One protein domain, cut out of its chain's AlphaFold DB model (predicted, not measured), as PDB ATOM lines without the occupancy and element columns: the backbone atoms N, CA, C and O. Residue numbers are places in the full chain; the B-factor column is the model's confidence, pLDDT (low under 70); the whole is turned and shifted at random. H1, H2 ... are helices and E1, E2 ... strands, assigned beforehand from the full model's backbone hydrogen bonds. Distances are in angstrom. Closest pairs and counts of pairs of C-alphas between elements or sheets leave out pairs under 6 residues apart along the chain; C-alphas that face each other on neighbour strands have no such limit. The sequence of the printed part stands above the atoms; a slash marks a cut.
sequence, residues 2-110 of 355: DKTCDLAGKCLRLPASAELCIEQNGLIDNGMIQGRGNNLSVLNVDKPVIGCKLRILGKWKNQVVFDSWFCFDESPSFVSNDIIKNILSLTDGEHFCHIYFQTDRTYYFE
ATOM      1  N   ASP A   2     179.948 163.375 192.534       61.38
ATOM      2  CA  ASP A   2     178.951 164.026 191.685       61.38
ATOM      3  C   ASP A   2     179.019 163.349 190.304       61.38
ATOM      4  O   ASP A   2     180.101 163.218 189.722       61.38
ATOM      5  N   LYS A   3     177.897 162.798 189.831       80.75
ATOM      6  CA  LYS A   3     177.826 162.116 188.531       80.75
ATOM      7  C   LYS A   3     177.247 163.083 187.511       80.75
ATOM      8  O   LYS A   3     176.044 163.335 187.513       80.75
ATOM      9  N   THR A   4     178.098 163.582 186.624       89.56
ATOM     10  CA  THR A   4     177.661 164.398 185.490       89.56
ATOM     11  C   THR A   4     177.292 163.509 184.304       89.56
ATOM     12  O   THR A   4     178.109 162.726 183.818       89.56
ATOM     13  N   CYS A   5     176.062 163.641 183.825       93.19
ATOM     14  CA  CYS A   5     175.574 163.137 182.552       93.19
ATOM     15  C   CYS A   5     175.730 164.236 181.491       93.19
ATOM     16  O   CYS A   5     174.888 165.123 181.358       93.19
ATOM     17  N   ASP A   6     176.834 164.183 180.749       95.25
ATOM     18  CA  ASP A   6     177.066 165.036 179.583       95.25
ATOM     19  C   ASP A   6     176.346 164.441 178.360       95.25
ATOM     20  O   ASP A   6     176.639 163.319 177.935       95.25
ATOM     21  N   LEU A   7     175.392 165.183 177.790       96.75
ATOM     22  CA  LEU A   7     174.647 164.750 176.605       96.75
ATOM     23  C   LEU A   7     175.420 164.944 175.286       96.75
ATOM     24  O   LEU A   7     174.938 164.512 174.236       96.75
ATOM     25  N   ALA A   8     176.604 165.559 175.302       96.50
ATOM     26  CA  ALA A   8     177.465 165.811 174.144       96.50
ATOM     27  C   ALA A   8     176.729 166.485 172.966       96.50
ATOM     28  O   ALA A   8     176.862 166.088 171.806       96.50
ATOM     29  N   GLY A   9     175.885 167.469 173.277       96.50
ATOM     30  CA  GLY A   9     175.040 168.202 172.333       96.50
ATOM     31  C   GLY A   9     173.825 167.423 171.811       96.50
ATOM     32  O   GLY A   9     173.079 167.942 170.978       96.50
ATOM     33  N   LYS A  10     173.599 166.183 172.265       97.81
ATOM     34  CA  LYS A  10     172.499 165.328 171.792       97.81
ATOM     35  C   LYS A  10     171.178 165.650 172.493       97.81
ATOM     36  O   LYS A  10     171.124 166.349 173.503       97.81
ATOM     37  N   CYS A  11     170.095 165.112 171.932       97.38
ATOM     38  CA  CYS A  11     168.748 165.223 172.484       97.38
ATOM     39  C   CYS A  11     168.318 163.913 173.150       97.38
ATOM     40  O   CYS A  11     168.178 162.890 172.474       97.38
ATOM     41  N   LEU A  12     168.059 163.962 174.456       96.12
ATOM     42  CA  LEU A  12     167.383 162.913 175.205       96.12
ATOM     43  C   LEU A  12     165.865 163.113 175.084       96.12
ATOM     44  O   LEU A  12     165.292 164.045 175.651       96.12
ATOM     45  N   ARG A  13     165.203 162.230 174.333       96.50
ATOM     46  CA  ARG A  13     163.741 162.230 174.183       96.50
ATOM     47  C   ARG A  13     163.132 161.269 175.188       96.50
ATOM     48  O   ARG A  13     163.390 160.068 175.117       96.50
ATOM     49  N   LEU A  14     162.307 161.789 176.091       95.81
ATOM     50  CA  LEU A  14     161.666 160.959 177.100       95.81
ATOM     51  C   LEU A  14     160.487 160.169 176.501       95.81
ATOM     52  O   LEU A  14     159.766 160.689 175.635       95.81
ATOM     53  N   PRO A  15     160.257 158.922 176.953       94.81
ATOM     54  CA  PRO A  15     159.004 158.226 176.696       94.81
ATOM     55  C   PRO A  15     157.826 159.047 177.227       94.81
ATOM     56  O   PRO A  15     157.946 159.724 178.247       94.81
ATOM     57  N   ALA A  16     156.688 159.007 176.535       93.50
ATOM     58  CA  ALA A  16     155.516 159.780 176.937       93.50
ATOM     59  C   ALA A  16     155.067 159.411 178.359       93.50
ATOM     60  O   ALA A  16     155.046 158.234 178.713       93.50
ATOM     61  N   SER A  17     154.715 160.427 179.150       88.31
ATOM     62  CA  SER A  17     154.225 160.289 180.531       88.31
ATOM     63  C   SER A  17     155.181 159.623 181.534       88.31
ATOM     64  O   SER A  17     154.772 159.349 182.659       88.31
ATOM     65  N   ALA A  18     156.438 159.359 181.166       93.75
ATOM     66  CA  ALA A  18     157.454 158.901 182.110       93.75
ATOM     67  C   ALA A  18     157.851 160.010 183.104       93.75
ATOM     68  O   ALA A  18     157.646 161.201 182.857       93.75
ATOM     69  N   GLU A  19     158.493 159.624 184.194       94.75
ATOM     70  CA  GLU A  19     159.134 160.549 185.122       94.75
ATOM     71  C   GLU A  19     160.641 160.567 184.862       94.75
ATOM     72  O   GLU A  19     161.266 159.515 184.716       94.75
ATOM     73  N   LEU A  20     161.225 161.763 184.776       95.12
ATOM     74  CA  LEU A  20     162.669 161.947 184.845       95.12
ATOM     75  C   LEU A  20     163.019 162.268 186.298       95.12
ATOM     76  O   LEU A  20     162.752 163.371 186.759       95.12
ATOM     77  N   CYS A  21     163.603 161.309 187.012       94.12
ATOM     78  CA  CYS A  21     164.077 161.516 188.378       94.12
ATOM     79  C   CYS A  21     165.587 161.785 188.378       94.12
ATOM     80  O   CYS A  21     166.344 161.040 187.747       94.12
ATOM     81  N   ILE A  22     166.024 162.831 189.082       92.44
ATOM     82  CA  ILE A  22     167.437 163.106 189.354       92.44
ATOM     83  C   ILE A  22     167.663 163.053 190.868       92.44
ATOM     84  O   ILE A  22     167.045 163.797 191.629       92.44
ATOM     85  N   GLU A  23     168.565 162.169 191.295       88.50
ATOM     86  CA  GLU A  23     168.870 161.888 192.703       88.50
ATOM     87  C   GLU A  23     170.367 162.088 193.003       88.50
ATOM     88  O   GLU A  23     171.205 162.063 192.097       88.50
ATOM     89  N   GLN A  24     170.720 162.219 194.289       81.06
ATOM     90  CA  GLN A  24     172.096 162.082 194.810       81.06
ATOM     91  C   GLN A  24     173.151 162.994 194.142       81.06
ATOM     92  O   GLN A  24     174.278 162.565 193.884       81.06
ATOM     93  N   ASN A  25     172.809 164.258 193.872       78.81
ATOM     94  CA  ASN A  25     173.665 165.243 193.186       78.81
ATOM     95  C   ASN A  25     174.067 164.834 191.753       78.81
ATOM     96  O   ASN A  25     175.163 165.157 191.287       78.81
ATOM     97  N   GLY A  26     173.199 164.105 191.044       90.44
ATOM     98  CA  GLY A  26     173.324 163.931 189.598       90.44
ATOM     99  C   GLY A  26     173.168 165.267 188.866       90.44
ATOM    100  O   GLY A  26     172.281 166.050 189.187       90.44
ATOM    101  N   LEU A  27     174.016 165.517 187.871       93.94
ATOM    102  CA  LEU A  27     173.969 166.722 187.039       93.94
ATOM    103  C   LEU A  27     173.768 166.319 185.580       93.94
ATOM    104  O   LEU A  27     174.544 165.518 185.073       93.94
ATOM    105  N   ILE A  28     172.780 166.876 184.885       95.75
ATOM    106  CA  ILE A  28     172.611 166.707 183.433       95.75
ATOM    107  C   ILE A  28     172.918 168.020 182.708       95.75
ATOM    108  O   ILE A  28     172.400 169.073 183.079       95.75
ATOM    109  N   ASP A  29     173.774 167.976 181.686       96.69
ATOM    110  CA  ASP A  29     174.228 169.182 180.979       96.69
ATOM    111  C   ASP A  29     174.554 168.926 179.494       96.69
ATOM    112  O   ASP A  29     174.543 167.790 179.017       96.69
ATOM    113  N   ASN A  30     174.865 170.006 178.771       96.25
ATOM    114  CA  ASN A  30     175.442 170.011 177.425       96.25
ATOM    115  C   ASN A  30     174.605 169.230 176.399       96.25
ATOM    116  O   ASN A  30     175.062 168.267 175.784       96.25
ATOM    117  N   GLY A  31     173.356 169.646 176.195       97.31
ATOM    118  CA  GLY A  31     172.456 169.032 175.222       97.31
ATOM    119  C   GLY A  31     171.011 169.466 175.401       97.31
ATOM    120  O   GLY A  31     170.730 170.570 175.864       97.31
ATOM    121  N   MET A  32     170.077 168.602 175.013       98.06
ATOM    122  CA  MET A  32     168.643 168.878 175.094       98.06
ATOM    123  C   MET A  32     167.909 167.749 175.812       98.06
ATOM    124  O   MET A  32     168.147 166.579 175.514       98.06
ATOM    125  N   ILE A  33     166.954 168.095 176.672       97.19
ATOM    126  CA  ILE A  33     165.935 167.159 177.160       97.19
ATOM    127  C   ILE A  33     164.574 167.544 176.590       97.19
ATOM    128  O   ILE A  33     164.184 168.713 176.617       97.19
ATOM    129  N   GLN A  34     163.845 166.568 176.050       97.31
ATOM    130  CA  GLN A  34     162.531 166.799 175.454       97.31
ATOM    131  C   GLN A  34     161.442 165.982 176.153       97.31
ATOM    132  O   GLN A  34     161.377 164.759 175.996       97.31
ATOM    133  N   GLY A  35     160.556 166.691 176.857       96.56
ATOM    134  CA  GLY A  35     159.371 166.144 177.505       96.56
ATOM    135  C   GLY A  35     158.187 165.960 176.547       96.56
ATOM    136  O   GLY A  35     158.001 166.689 175.568       96.56
ATOM    137  N   ARG A  36     157.353 164.968 176.832       95.12
ATOM    138  CA  ARG A  36     156.119 164.590 176.132       95.12
ATOM    139  C   ARG A  36     154.998 164.369 177.155       95.12
ATOM    140  O   ARG A  36     154.348 163.326 177.154       95.12
ATOM    141  N   GLY A  37     154.810 165.348 178.041       94.50
ATOM    142  CA  GLY A  37     153.906 165.267 179.193       94.50
ATOM    143  C   GLY A  37     154.548 164.584 180.403       94.50
ATOM    144  O   GLY A  37     153.859 163.871 181.124       94.50
ATOM    145  N   ASN A  38     155.861 164.750 180.564       96.00
ATOM    146  CA  ASN A  38     156.658 164.152 181.637       96.00
ATOM    147  C   ASN A  38     156.692 165.046 182.883       96.00
ATOM    148  O   ASN A  38     156.464 166.251 182.781       96.00
ATOM    149  N   ASN A  39     157.074 164.465 184.018       95.38
ATOM    150  CA  ASN A  39     157.477 165.199 185.220       95.38
ATOM    151  C   ASN A  39     158.994 165.110 185.402       95.38
ATOM    152  O   ASN A  39     159.607 164.113 185.015       95.38
ATOM    153  N   LEU A  40     159.578 166.154 185.980       95.94
ATOM    154  CA  LEU A  40     160.943 166.191 186.478       95.94
ATOM    155  C   LEU A  40     160.886 166.205 188.008       95.94
ATOM    156  O   LEU A  40     160.397 167.165 188.599       95.94
ATOM    157  N   SER A  41     161.430 165.167 188.628       94.31
ATOM    158  CA  SER A  41     161.547 165.071 190.081       94.31
ATOM    159  C   SER A  41     163.001 165.186 190.495       94.31
ATOM    160  O   SER A  41     163.889 164.570 189.903       94.31
ATOM    161  N   VAL A  42     163.237 165.994 191.520       93.31
ATOM    162  CA  VAL A  42     164.565 166.334 192.022       93.31
ATOM    163  C   VAL A  42     164.588 165.984 193.509       93.31
ATOM    164  O   VAL A  42     163.915 166.637 194.305       93.31
ATOM    165  N   LEU A  43     165.288 164.904 193.871       88.75
ATOM    166  CA  LEU A  43     165.209 164.285 195.201       88.75
ATOM    167  C   LEU A  43     166.567 164.270 195.912       88.75
ATOM    168  O   LEU A  43     167.579 163.885 195.324       88.75
ATOM    169  N   ASN A  44     166.565 164.597 197.211       79.75
ATOM    170  CA  ASN A  44     167.731 164.509 198.104       79.75
ATOM    171  C   ASN A  44     168.982 165.207 197.541       79.75
ATOM    172  O   ASN A  44     170.042 164.588 197.408       79.75
ATOM    173  N   VAL A  45     168.844 166.480 197.168       75.50
ATOM    174  CA  VAL A  45     169.923 167.268 196.562       75.50
ATOM    175  C   VAL A  45     170.096 168.617 197.238       75.50
ATOM    176  O   VAL A  45     169.138 169.365 197.399       75.50
ATOM    177  N   ASP A  46     171.358 168.924 197.536       83.81
ATOM    178  CA  ASP A  46     171.813 170.213 198.074       83.81
ATOM    179  C   ASP A  46     172.508 171.067 196.996       83.81
ATOM    180  O   ASP A  46     172.982 172.173 197.261       83.81
ATOM    181  N   LYS A  47     172.625 170.535 195.773       89.19
ATOM    182  CA  LYS A  47     173.310 171.155 194.636       89.19
ATOM    183  C   LYS A  47     172.404 171.198 193.406       89.19
ATOM    184  O   LYS A  47     171.511 170.359 193.278       89.19
ATOM    185  N   PRO A  48     172.672 172.115 192.461       93.56
ATOM    186  CA  PRO A  48     171.998 172.112 191.173       93.56
ATOM    187  C   PRO A  48     172.148 170.791 190.413       93.56
ATOM    188  O   PRO A  48     173.202 170.155 190.452       93.56
ATOM    189  N   VAL A  49     171.102 170.428 189.675       95.25
ATOM    190  CA  VAL A  49     170.988 169.169 188.922       95.25
ATOM    191  C   VAL A  49     170.893 169.371 187.409       95.25
ATOM    192  O   VAL A  49     171.046 168.421 186.643       95.25
ATOM    193  N   ILE A  50     170.671 170.605 186.957       96.62
ATOM    194  CA  ILE A  50     170.611 170.992 185.546       96.62
ATOM    195  C   ILE A  50     171.726 171.991 185.256       96.62
ATOM    196  O   ILE A  50     171.779 173.057 185.862       96.62
ATOM    197  N   GLY A  51     172.605 171.666 184.312       96.06
ATOM    198  CA  GLY A  51     173.725 172.524 183.941       96.06
ATOM    199  C   GLY A  51     173.345 173.701 183.037       96.06
ATOM    200  O   GLY A  51     172.283 173.730 182.411       96.06
ATOM    201  N   CYS A  52     174.247 174.685 182.953       94.75
ATOM    202  CA  CYS A  52     174.024 175.937 182.219       94.75
ATOM    203  C   CYS A  52     173.935 175.766 180.691       94.75
ATOM    204  O   CYS A  52     173.517 176.697 180.008       94.75
ATOM    205  N   LYS A  53     174.357 174.622 180.134       95.06
ATOM    206  CA  LYS A  53     174.372 174.346 178.685       95.06
ATOM    207  C   LYS A  53     173.259 173.387 178.260       95.06
ATOM    208  O   LYS A  53     173.233 172.948 177.106       95.06
ATOM    209  N   LEU A  54     172.355 173.023 179.168       97.19
ATOM    210  CA  LEU A  54     171.182 172.227 178.842       97.19
ATOM    211  C   LEU A  54     170.077 173.108 178.251       97.19
ATOM    212  O   LEU A  54     169.886 174.248 178.666       97.19
ATOM    213  N   ARG A  55     169.288 172.564 177.324       97.44
ATOM    214  CA  ARG A  55     168.016 173.156 176.889       97.44
ATOM    215  C   ARG A  55     166.858 172.214 177.194       97.44
ATOM    216  O   ARG A  55     166.917 171.025 176.878       97.44
ATOM    217  N   ILE A  56     165.791 172.757 177.762       97.62
ATOM    218  CA  ILE A  56     164.570 172.027 178.097       97.62
ATOM    219  C   ILE A  56     163.507 172.343 177.052       97.62
ATOM    220  O   ILE A  56     163.224 173.502 176.766       97.62
ATOM    221  N   LEU A  57     162.937 171.301 176.452       96.31
ATOM    222  CA  LEU A  57     161.952 171.402 175.377       96.31
ATOM    223  C   LEU A  57     160.741 170.510 175.661       96.31
ATOM    224  O   LEU A  57     160.812 169.557 176.440       96.31
ATOM    225  N   GLY A  58     159.656 170.744 174.926       95.00
ATOM    226  CA  GLY A  58     158.475 169.883 174.942       95.00
ATOM    227  C   GLY A  58     157.486 170.224 176.054       95.00
ATOM    228  O   GLY A  58     157.450 171.354 176.523       95.00
ATOM    229  N   LYS A  59     156.637 169.258 176.418       95.56
ATOM    230  CA  LYS A  59     155.588 169.437 177.437       95.56
ATOM    231  C   LYS A  59     156.000 168.792 178.756       95.56
ATOM    232  O   LYS A  59     156.373 167.614 178.755       95.56
ATOM    233  N   TRP A  60     155.841 169.528 179.851       97.44
ATOM    234  CA  TRP A  60     156.195 169.109 181.206       97.44
ATOM    235  C   TRP A  60     155.049 169.400 182.176       97.44
ATOM    236  O   TRP A  60     154.455 170.467 182.111       97.44
ATOM    237  N   LYS A  61     154.721 168.457 183.057       96.50
ATOM    238  CA  LYS A  61     153.547 168.512 183.946       96.50
ATOM    239  C   LYS A  61     153.918 168.751 185.411       96.50
ATOM    240  O   LYS A  61     153.191 168.340 186.315       96.50
ATOM    241  N   ASN A  62     155.059 169.399 185.644       97.88
ATOM    242  CA  ASN A  62     155.522 169.669 186.999       97.88
ATOM    243  C   ASN A  62     154.493 170.506 187.755       97.88
ATOM    244  O   ASN A  62     153.952 171.469 187.219       97.88
ATOM    245  N   GLN A  63     154.250 170.136 189.008       97.19
ATOM    246  CA  GLN A  63     153.425 170.928 189.921       97.19
ATOM    247  C   GLN A  63     154.244 172.016 190.610       97.19
ATOM    248  O   GLN A  63     153.713 173.071 190.943       97.19
ATOM    249  N   VAL A  64     155.532 171.745 190.828       97.88
ATOM    250  CA  VAL A  64     156.472 172.653 191.475       97.88
ATOM    251  C   VAL A  64     157.793 172.626 190.718       97.88
ATOM    252  O   VAL A  64     158.237 171.559 190.301       97.88
ATOM    253  N   VAL A  65     158.414 173.791 190.549       98.19
ATOM    254  CA  VAL A  65     159.757 173.956 189.980       98.19
ATOM    255  C   VAL A  65     160.531 174.934 190.851       98.19
ATOM    256  O   VAL A  65     160.003 175.981 191.217       98.19
ATOM    257  N   PHE A  66     161.788 174.626 191.153       97.38
ATOM    258  CA  PHE A  66     162.679 175.549 191.853       97.38
ATOM    259  C   PHE A  66     163.818 175.972 190.934       97.38
ATOM    260  O   PHE A  66     164.435 175.142 190.264       97.38
ATOM    261  N   ASP A  67     164.136 177.262 190.925       97.25
ATOM    262  CA  ASP A  67     165.296 177.777 190.206       97.25
ATOM    263  C   ASP A  67     166.617 177.195 190.746       97.25
ATOM    264  O   ASP A  67     167.582 177.046 189.992       97.25
ATOM    265  N   SER A  68     166.656 176.765 192.013       95.19
ATOM    266  CA  SER A  68     167.787 176.050 192.622       95.19
ATOM    267  C   SER A  68     168.169 174.738 191.937       95.19
ATOM    268  O   SER A  68     169.316 174.308 192.059       95.19
ATOM    269  N   TRP A  69     167.276 174.145 191.138       96.06
ATOM    270  CA  TRP A  69     167.600 172.977 190.316       96.06
ATOM    271  C   TRP A  69     168.627 173.283 189.223       96.06
ATOM    272  O   TRP A  69     169.255 172.364 188.700       96.06
ATOM    273  N   PHE A  70     168.811 174.556 188.880       96.44
ATOM    274  CA  PHE A  70     169.653 175.004 187.783       96.44
ATOM    275  C   PHE A  70     170.974 175.558 188.298       96.44
ATOM    276  O   PHE A  70     171.022 176.318 189.272       96.44
ATOM    277  N   CYS A  71     172.060 175.175 187.625       95.00
ATOM    278  CA  CYS A  71     173.346 175.829 187.770       95.00
ATOM    279  C   CYS A  71     173.169 177.315 187.468       95.00
ATOM    280  O   CYS A  71     172.379 177.705 186.609       95.00
ATOM    281  N   PHE A  72     173.908 178.132 188.201       92.94
ATOM    282  CA  PHE A  72     173.795 179.576 188.168       92.94
ATOM    283  C   PHE A  72     175.198 180.172 188.268       92.94
ATOM    284  O   PHE A  72     176.056 179.624 188.959       92.94
ATOM    285  N   ASP A  73     175.412 181.272 187.557       92.44
ATOM    286  CA  ASP A  73     176.607 182.099 187.645       92.44
ATOM    287  C   ASP A  73     176.136 183.512 187.993       92.44
ATOM    288  O   ASP A  73     175.321 184.106 187.284       92.44
ATOM    289  N   GLU A  74     176.609 184.005 189.134       89.12
ATOM    290  CA  GLU A  74     176.234 185.297 189.703       89.12
ATOM    291  C   GLU A  74     176.919 186.486 189.019       89.12
ATOM    292  O   GLU A  74     176.607 187.641 189.319       89.12
ATOM    293  N   SER A  75     177.853 186.227 188.098       93.94
ATOM    294  CA  SER A  75     178.573 187.276 187.394       93.94
ATOM    295  C   SER A  75     177.621 188.152 186.568       93.94
ATOM    296  O   SER A  75     176.859 187.635 185.746       93.94
ATOM    297  N   PRO A  76     177.743 189.492 186.640       90.94
ATOM    298  CA  PRO A  76     177.022 190.413 185.760       90.94
ATOM    299  C   PRO A  76     177.270 190.199 184.262       90.94
ATOM    300  O   PRO A  76     176.514 190.701 183.434       90.94
ATOM    301  N   SER A  77     178.337 189.482 183.890       93.62
ATOM    302  CA  SER A  77     178.624 189.131 182.497       93.62
ATOM    303  C   SER A  77     177.900 187.871 182.018       93.62
ATOM    304  O   SER A  77     177.961 187.559 180.828       93.62
ATOM    305  N   PHE A  78     177.280 187.107 182.919       96.00
ATOM    306  CA  PHE A  78     176.630 185.852 182.581       96.00
ATOM    307  C   PHE A  78     175.163 186.079 182.198       96.00
ATOM    308  O   PHE A  78     174.329 186.484 183.006       96.00
ATOM    309  N   VAL A  79     174.838 185.799 180.935       97.00
ATOM    310  CA  VAL A  79     173.496 185.995 180.379       97.00
ATOM    311  C   VAL A  79     172.616 184.780 180.674       97.00
ATOM    312  O   VAL A  79     172.780 183.706 180.102       97.00
ATOM    313  N   SER A  80     171.619 184.975 181.528       97.75
ATOM    314  CA  SER A  80     170.763 183.929 182.090       97.75
ATOM    315  C   SER A  80     169.496 183.624 181.284       97.75
ATOM    316  O   SER A  80     168.623 182.896 181.760       97.75
ATOM    317  N   ASN A  81     169.363 184.161 180.065       98.00
ATOM    318  CA  ASN A  81     168.169 183.980 179.234       98.00
ATOM    319  C   ASN A  81     167.760 182.509 179.090       98.00
ATOM    320  O   ASN A  81     166.577 182.197 179.208       98.00
ATOM    321  N   ASP A  82     168.712 181.612 178.832       96.94
ATOM    322  CA  ASP A  82     168.410 180.195 178.613       96.94
ATOM    323  C   ASP A  82     168.010 179.478 179.907       96.94
ATOM    324  O   ASP A  82     167.115 178.637 179.875       96.94
ATOM    325  N   ILE A  83     168.571 179.864 181.059       97.75
ATOM    326  CA  ILE A  83     168.167 179.319 182.364       97.75
ATOM    327  C   ILE A  83     166.725 179.720 182.678       97.75
ATOM    328  O   ILE A  83     165.903 178.848 182.950       97.75
ATOM    329  N   ILE A  84     166.391 181.013 182.573       98.38
ATOM    330  CA  ILE A  84     165.023 181.497 182.819       98.38
ATOM    331  C   ILE A  84     164.039 180.796 181.869       98.38
ATOM    332  O   ILE A  84     163.001 180.297 182.304       98.38
ATOM    333  N   LYS A  85     164.378 180.685 180.576       98.19
ATOM    334  CA  LYS A  85     163.542 179.984 179.584       98.19
ATOM    335  C   LYS A  85     163.368 178.506 179.909       98.19
ATOM    336  O   LYS A  85     162.268 177.989 179.742       98.19
ATOM    337  N   ASN A  86     164.416 177.826 180.364       98.38
ATOM    338  CA  ASN A  86     164.330 176.423 180.754       98.38
ATOM    339  C   ASN A  86     163.426 176.229 181.976       98.38
ATOM    340  O   ASN A  86     162.581 175.338 181.950       98.38
ATOM    341  N   ILE A  87     163.563 177.078 183.001       98.50
ATOM    342  CA  ILE A  87     162.700 177.068 184.191       98.50
ATOM    343  C   ILE A  87     161.233 177.241 183.774       98.50
ATOM    344  O   ILE A  87     160.391 176.414 184.119       98.50
ATOM    345  N   LEU A  88     160.930 178.256 182.957       98.38
ATOM    346  CA  LEU A  88     159.570 178.509 182.459       98.38
ATOM    347  C   LEU A  88     159.043 177.393 181.537       98.38
ATOM    348  O   LEU A  88     157.835 177.212 181.423       98.38
ATOM    349  N   SER A  89     159.926 176.630 180.884       97.38
ATOM    350  CA  SER A  89     159.553 175.517 179.992       97.38
ATOM    351  C   SER A  89     159.170 174.233 180.736       97.38
ATOM    352  O   SER A  89     158.688 173.287 180.112       97.38
ATOM    353  N   LEU A  90     159.366 174.175 182.057       97.81
ATOM    354  CA  LEU A  90     158.991 173.027 182.891       97.81
ATOM    355  C   LEU A  90     157.497 172.990 183.265       97.81
ATOM    356  O   LEU A  90     157.092 172.133 184.050       97.81
ATOM    357  N   THR A  91     156.675 173.846 182.661       96.56
ATOM    358  CA  THR A  91     155.205 173.798 182.699       96.56
ATOM    359  C   THR A  91     154.638 173.666 181.282       96.56
ATOM    360  O   THR A  91     155.188 174.198 180.316       96.56
ATOM    361  N   ASP A  92     153.529 172.942 181.133       94.94
ATOM    362  CA  ASP A  92     152.829 172.746 179.860       94.94
ATOM    363  C   ASP A  92     151.756 173.808 179.597       94.94
ATOM    364  O   ASP A  92     151.182 173.857 178.508       94.94
ATOM    365  N   GLY A  93     151.493 174.662 180.585       95.88
ATOM    366  CA  GLY A  93     150.459 175.681 180.533       95.88
ATOM    367  C   GLY A  93     149.023 175.149 180.617       95.88
ATOM    368  O   GLY A  93     148.073 175.930 180.527       95.88
ATOM    369  N   GLU A  94     148.837 173.836 180.760       96.50
ATOM    370  CA  GLU A  94     147.542 173.161 180.894       96.50
ATOM    371  C   GLU A  94     147.264 172.821 182.366       96.50
ATOM    372  O   GLU A  94     146.137 173.004 182.831       96.50
ATOM    373  N   HIS A  95     148.291 172.395 183.104       95.75
ATOM    374  CA  HIS A  95     148.231 172.053 184.524       95.75
ATOM    375  C   HIS A  95     148.827 173.177 185.374       95.75
ATOM    376  O   HIS A  95     149.734 173.880 184.935       95.75
ATOM    377  N   PHE A  96     148.315 173.346 186.596       97.56
ATOM    378  CA  PHE A  96     148.839 174.373 187.490       97.56
ATOM    379  C   PHE A  96     150.260 174.027 187.946       97.56
ATOM    380  O   PHE A  96     150.483 172.940 188.479       97.56
ATOM    381  N   CYS A  97     151.188 174.963 187.757       98.62
ATOM    382  CA  CYS A  97     152.583 174.836 188.163       98.62
ATOM    383  C   CYS A  97     153.017 176.053 188.980       98.62
ATOM    384  O   CYS A  97     152.796 177.194 188.569       98.62
ATOM    385  N   HIS A  98     153.657 175.811 190.122       98.81
ATOM    386  CA  HIS A  98     154.278 176.844 190.941       98.81
ATOM    387  C   HIS A  98     155.794 176.828 190.753       98.81
ATOM    388  O   HIS A  98     156.471 175.859 191.084       98.81
ATOM    389  N   ILE A  99     156.333 177.914 190.222       98.81
ATOM    390  CA  ILE A  99     157.757 178.116 190.003       98.81
ATOM    391  C   ILE A  99     158.292 179.095 191.049       98.81
ATOM    392  O   ILE A  99     157.799 180.217 191.175       98.81
ATOM    393  N   TYR A 100     159.332 178.680 191.762       98.69
ATOM    394  CA  TYR A 100     160.013 179.479 192.771       98.69
ATOM    395  C   TYR A 100     161.348 179.983 192.231       98.69
ATOM    396  O   TYR A 100     162.240 179.196 191.916       98.69
ATOM    397  N   PHE A 101     161.478 181.300 192.170       98.44
ATOM    398  CA  PHE A 101     162.716 182.032 191.952       98.44
ATOM    399  C   PHE A 101     163.216 182.523 193.315       98.44
ATOM    400  O   PHE A 101     162.771 183.557 193.820       98.44
ATOM    401  N   GLN A 102     164.070 181.717 193.948       95.19
ATOM    402  CA  GLN A 102     164.450 181.847 195.356       95.19
ATOM    403  C   GLN A 102     165.479 182.960 195.576       95.19
ATOM    404  O   GLN A 102     166.222 183.302 194.659       95.19
ATOM    405  N   THR A 103     165.530 183.501 196.800       95.06
ATOM    406  CA  THR A 103     166.412 184.611 197.210       95.06
ATOM    407  C   THR A 103     167.886 184.412 196.831       95.06
ATOM    408  O   THR A 103     168.330 183.323 196.479       95.06
ATOM    409  N   ASP A 104     168.668 185.489 196.945       90.94
ATOM    410  CA  ASP A 104     170.136 185.467 196.818       90.94
ATOM    411  C   ASP A 104     170.658 185.158 195.404       90.94
ATOM    412  O   ASP A 104     171.824 184.820 195.212       90.94
ATOM    413  N   ARG A 105     169.805 185.332 194.385       94.75
ATOM    414  CA  ARG A 105     170.175 185.245 192.967       94.75
ATOM    415  C   ARG A 105     169.817 186.527 192.223       94.75
ATOM    416  O   ARG A 105     168.723 187.070 192.374       94.75
ATOM    417  N   THR A 106     170.733 186.991 191.375       97.62
ATOM    418  CA  THR A 106     170.446 188.028 190.376       97.62
ATOM    419  C   THR A 106     170.629 187.435 188.992       97.62
ATOM    420  O   THR A 106     171.749 187.195 188.552       97.62
ATOM    421  N   TYR A 107     169.527 187.201 188.293       98.19
ATOM    422  CA  TYR A 107     169.563 186.752 186.914       98.19
ATOM    423  C   TYR A 107     169.747 187.951 185.987       98.19
ATOM    424  O   TYR A 107     168.801 188.692 185.707       98.19
ATOM    425  N   TYR A 108     170.969 188.125 185.491       98.50
ATOM    426  CA  TYR A 108     171.246 189.078 184.423       98.50
ATOM    427  C   TYR A 108     170.749 188.515 183.096       98.50
ATOM    428  O   TYR A 108     171.093 187.397 182.722       98.50
ATOM    429  N   PHE A 109     169.923 189.263 182.374       98.50
ATOM    430  CA  PHE A 109     169.371 188.830 181.090       98.50
ATOM    431  C   PHE A 109     169.465 189.949 180.059       98.50
ATOM    432  O   PHE A 109     169.648 191.111 180.400       98.50
ATOM    433  N   GLU A 110     169.320 189.627 178.782       97.88
ATOM    434  CA  GLU A 110     169.347 190.628 177.719       97.88
ATOM    435  C   GLU A 110     168.230 190.425 176.699       97.88
ATOM    436  O   GLU A 110     167.625 189.357 176.602       97.88
TER     437      GLU A 110
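What this domain is: This is residues 2 to 110 of the 355 residues of an uncharacterized protein of Parabacteroides distasonis (UniProt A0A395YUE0). One twisted sheet is folded into two wings by its longest strand, E5, which bends by 116 degrees at residue 37: E2 and E6 run beside its earlier part, E3 beside its later part. The short pair E1 and E4 stands near the open end of the fold, H1 sits between E6 and the pair E7 and E8, and E9 lies at the far end beside H1. The 109 printed residues hold nine named strands and one named helix in the order E1 E2 E3 E4 E5 E6 E7 H1 E8 E9, with each pair of neighbour strands parallel. The class is mostly strand, though 54 residues, under half, are in named elements. The whole is compact, with a radius of gyration of the C-alphas of 13.2 A and spans of 38 by 30 by 27 A.

Where its parts are: E1 is residues 4 to 6, beginning at C-alpha 4 (177.661, 164.398, 185.490). E2 is residues 11 to 13, E3 residues 19 to 23 with 12.4 A, and E4 residues 27 to 29. E5, residues 31 to 43, measures 21.8 A; at its bend C-alpha 37 is at (153.906, 165.267, 179.193). E6, residues 54 to 60, measures 15.5 A, and E7 is residues 64 to 66. H1, residues 81 to 88, measures 10.7 A, and E8, residues 97 to 101, 13.0 A. E9, residues 106 to 109, ends at C-alpha 109 (169.371, 188.830, 181.090).

How they stand to each other: E2 and E3 lie on one side of E5, E6 on the other side. N 12 and O 32 of E2 and E5 are 2.8 A apart, N 20 and O 39 of E3 and E5 2.9 A, and N 33 and O 55 of E5 and E6 2.9 A, within hydrogen-bond range. E1 and E4 are parallel at 18 degrees, with N 5 and O 27 2.7 A apart. H1 is on the branched sheet but only grazes it with residues 82 to 88; its closest C-alphas to E6 are Asn 86 and Ile 56, 5.1 A apart. E7, H1 and E8 form a strand-helix-strand unit, two parallel neighbour strands with a helix between, with a right-handed crossover; N 100 and O 65 are 2.8 A apart. E5 and E7 are near each other. The closest C-alphas of H1 and E9, which pairs with no named strand, are Asn 81 and Phe 109, 5.3 A apart. In H1 every O i to N i+4 pair is within hydrogen-bond range.

The domain as a whole: The two C-alphas farthest apart, of Ala 16 and Pro 76, are 38.5 A apart. The printed part has no cut. The link E7 to H1, residues 67 to 80, is long. The mean pLDDT of the printed part is 94.5, and residue 2 is under 70.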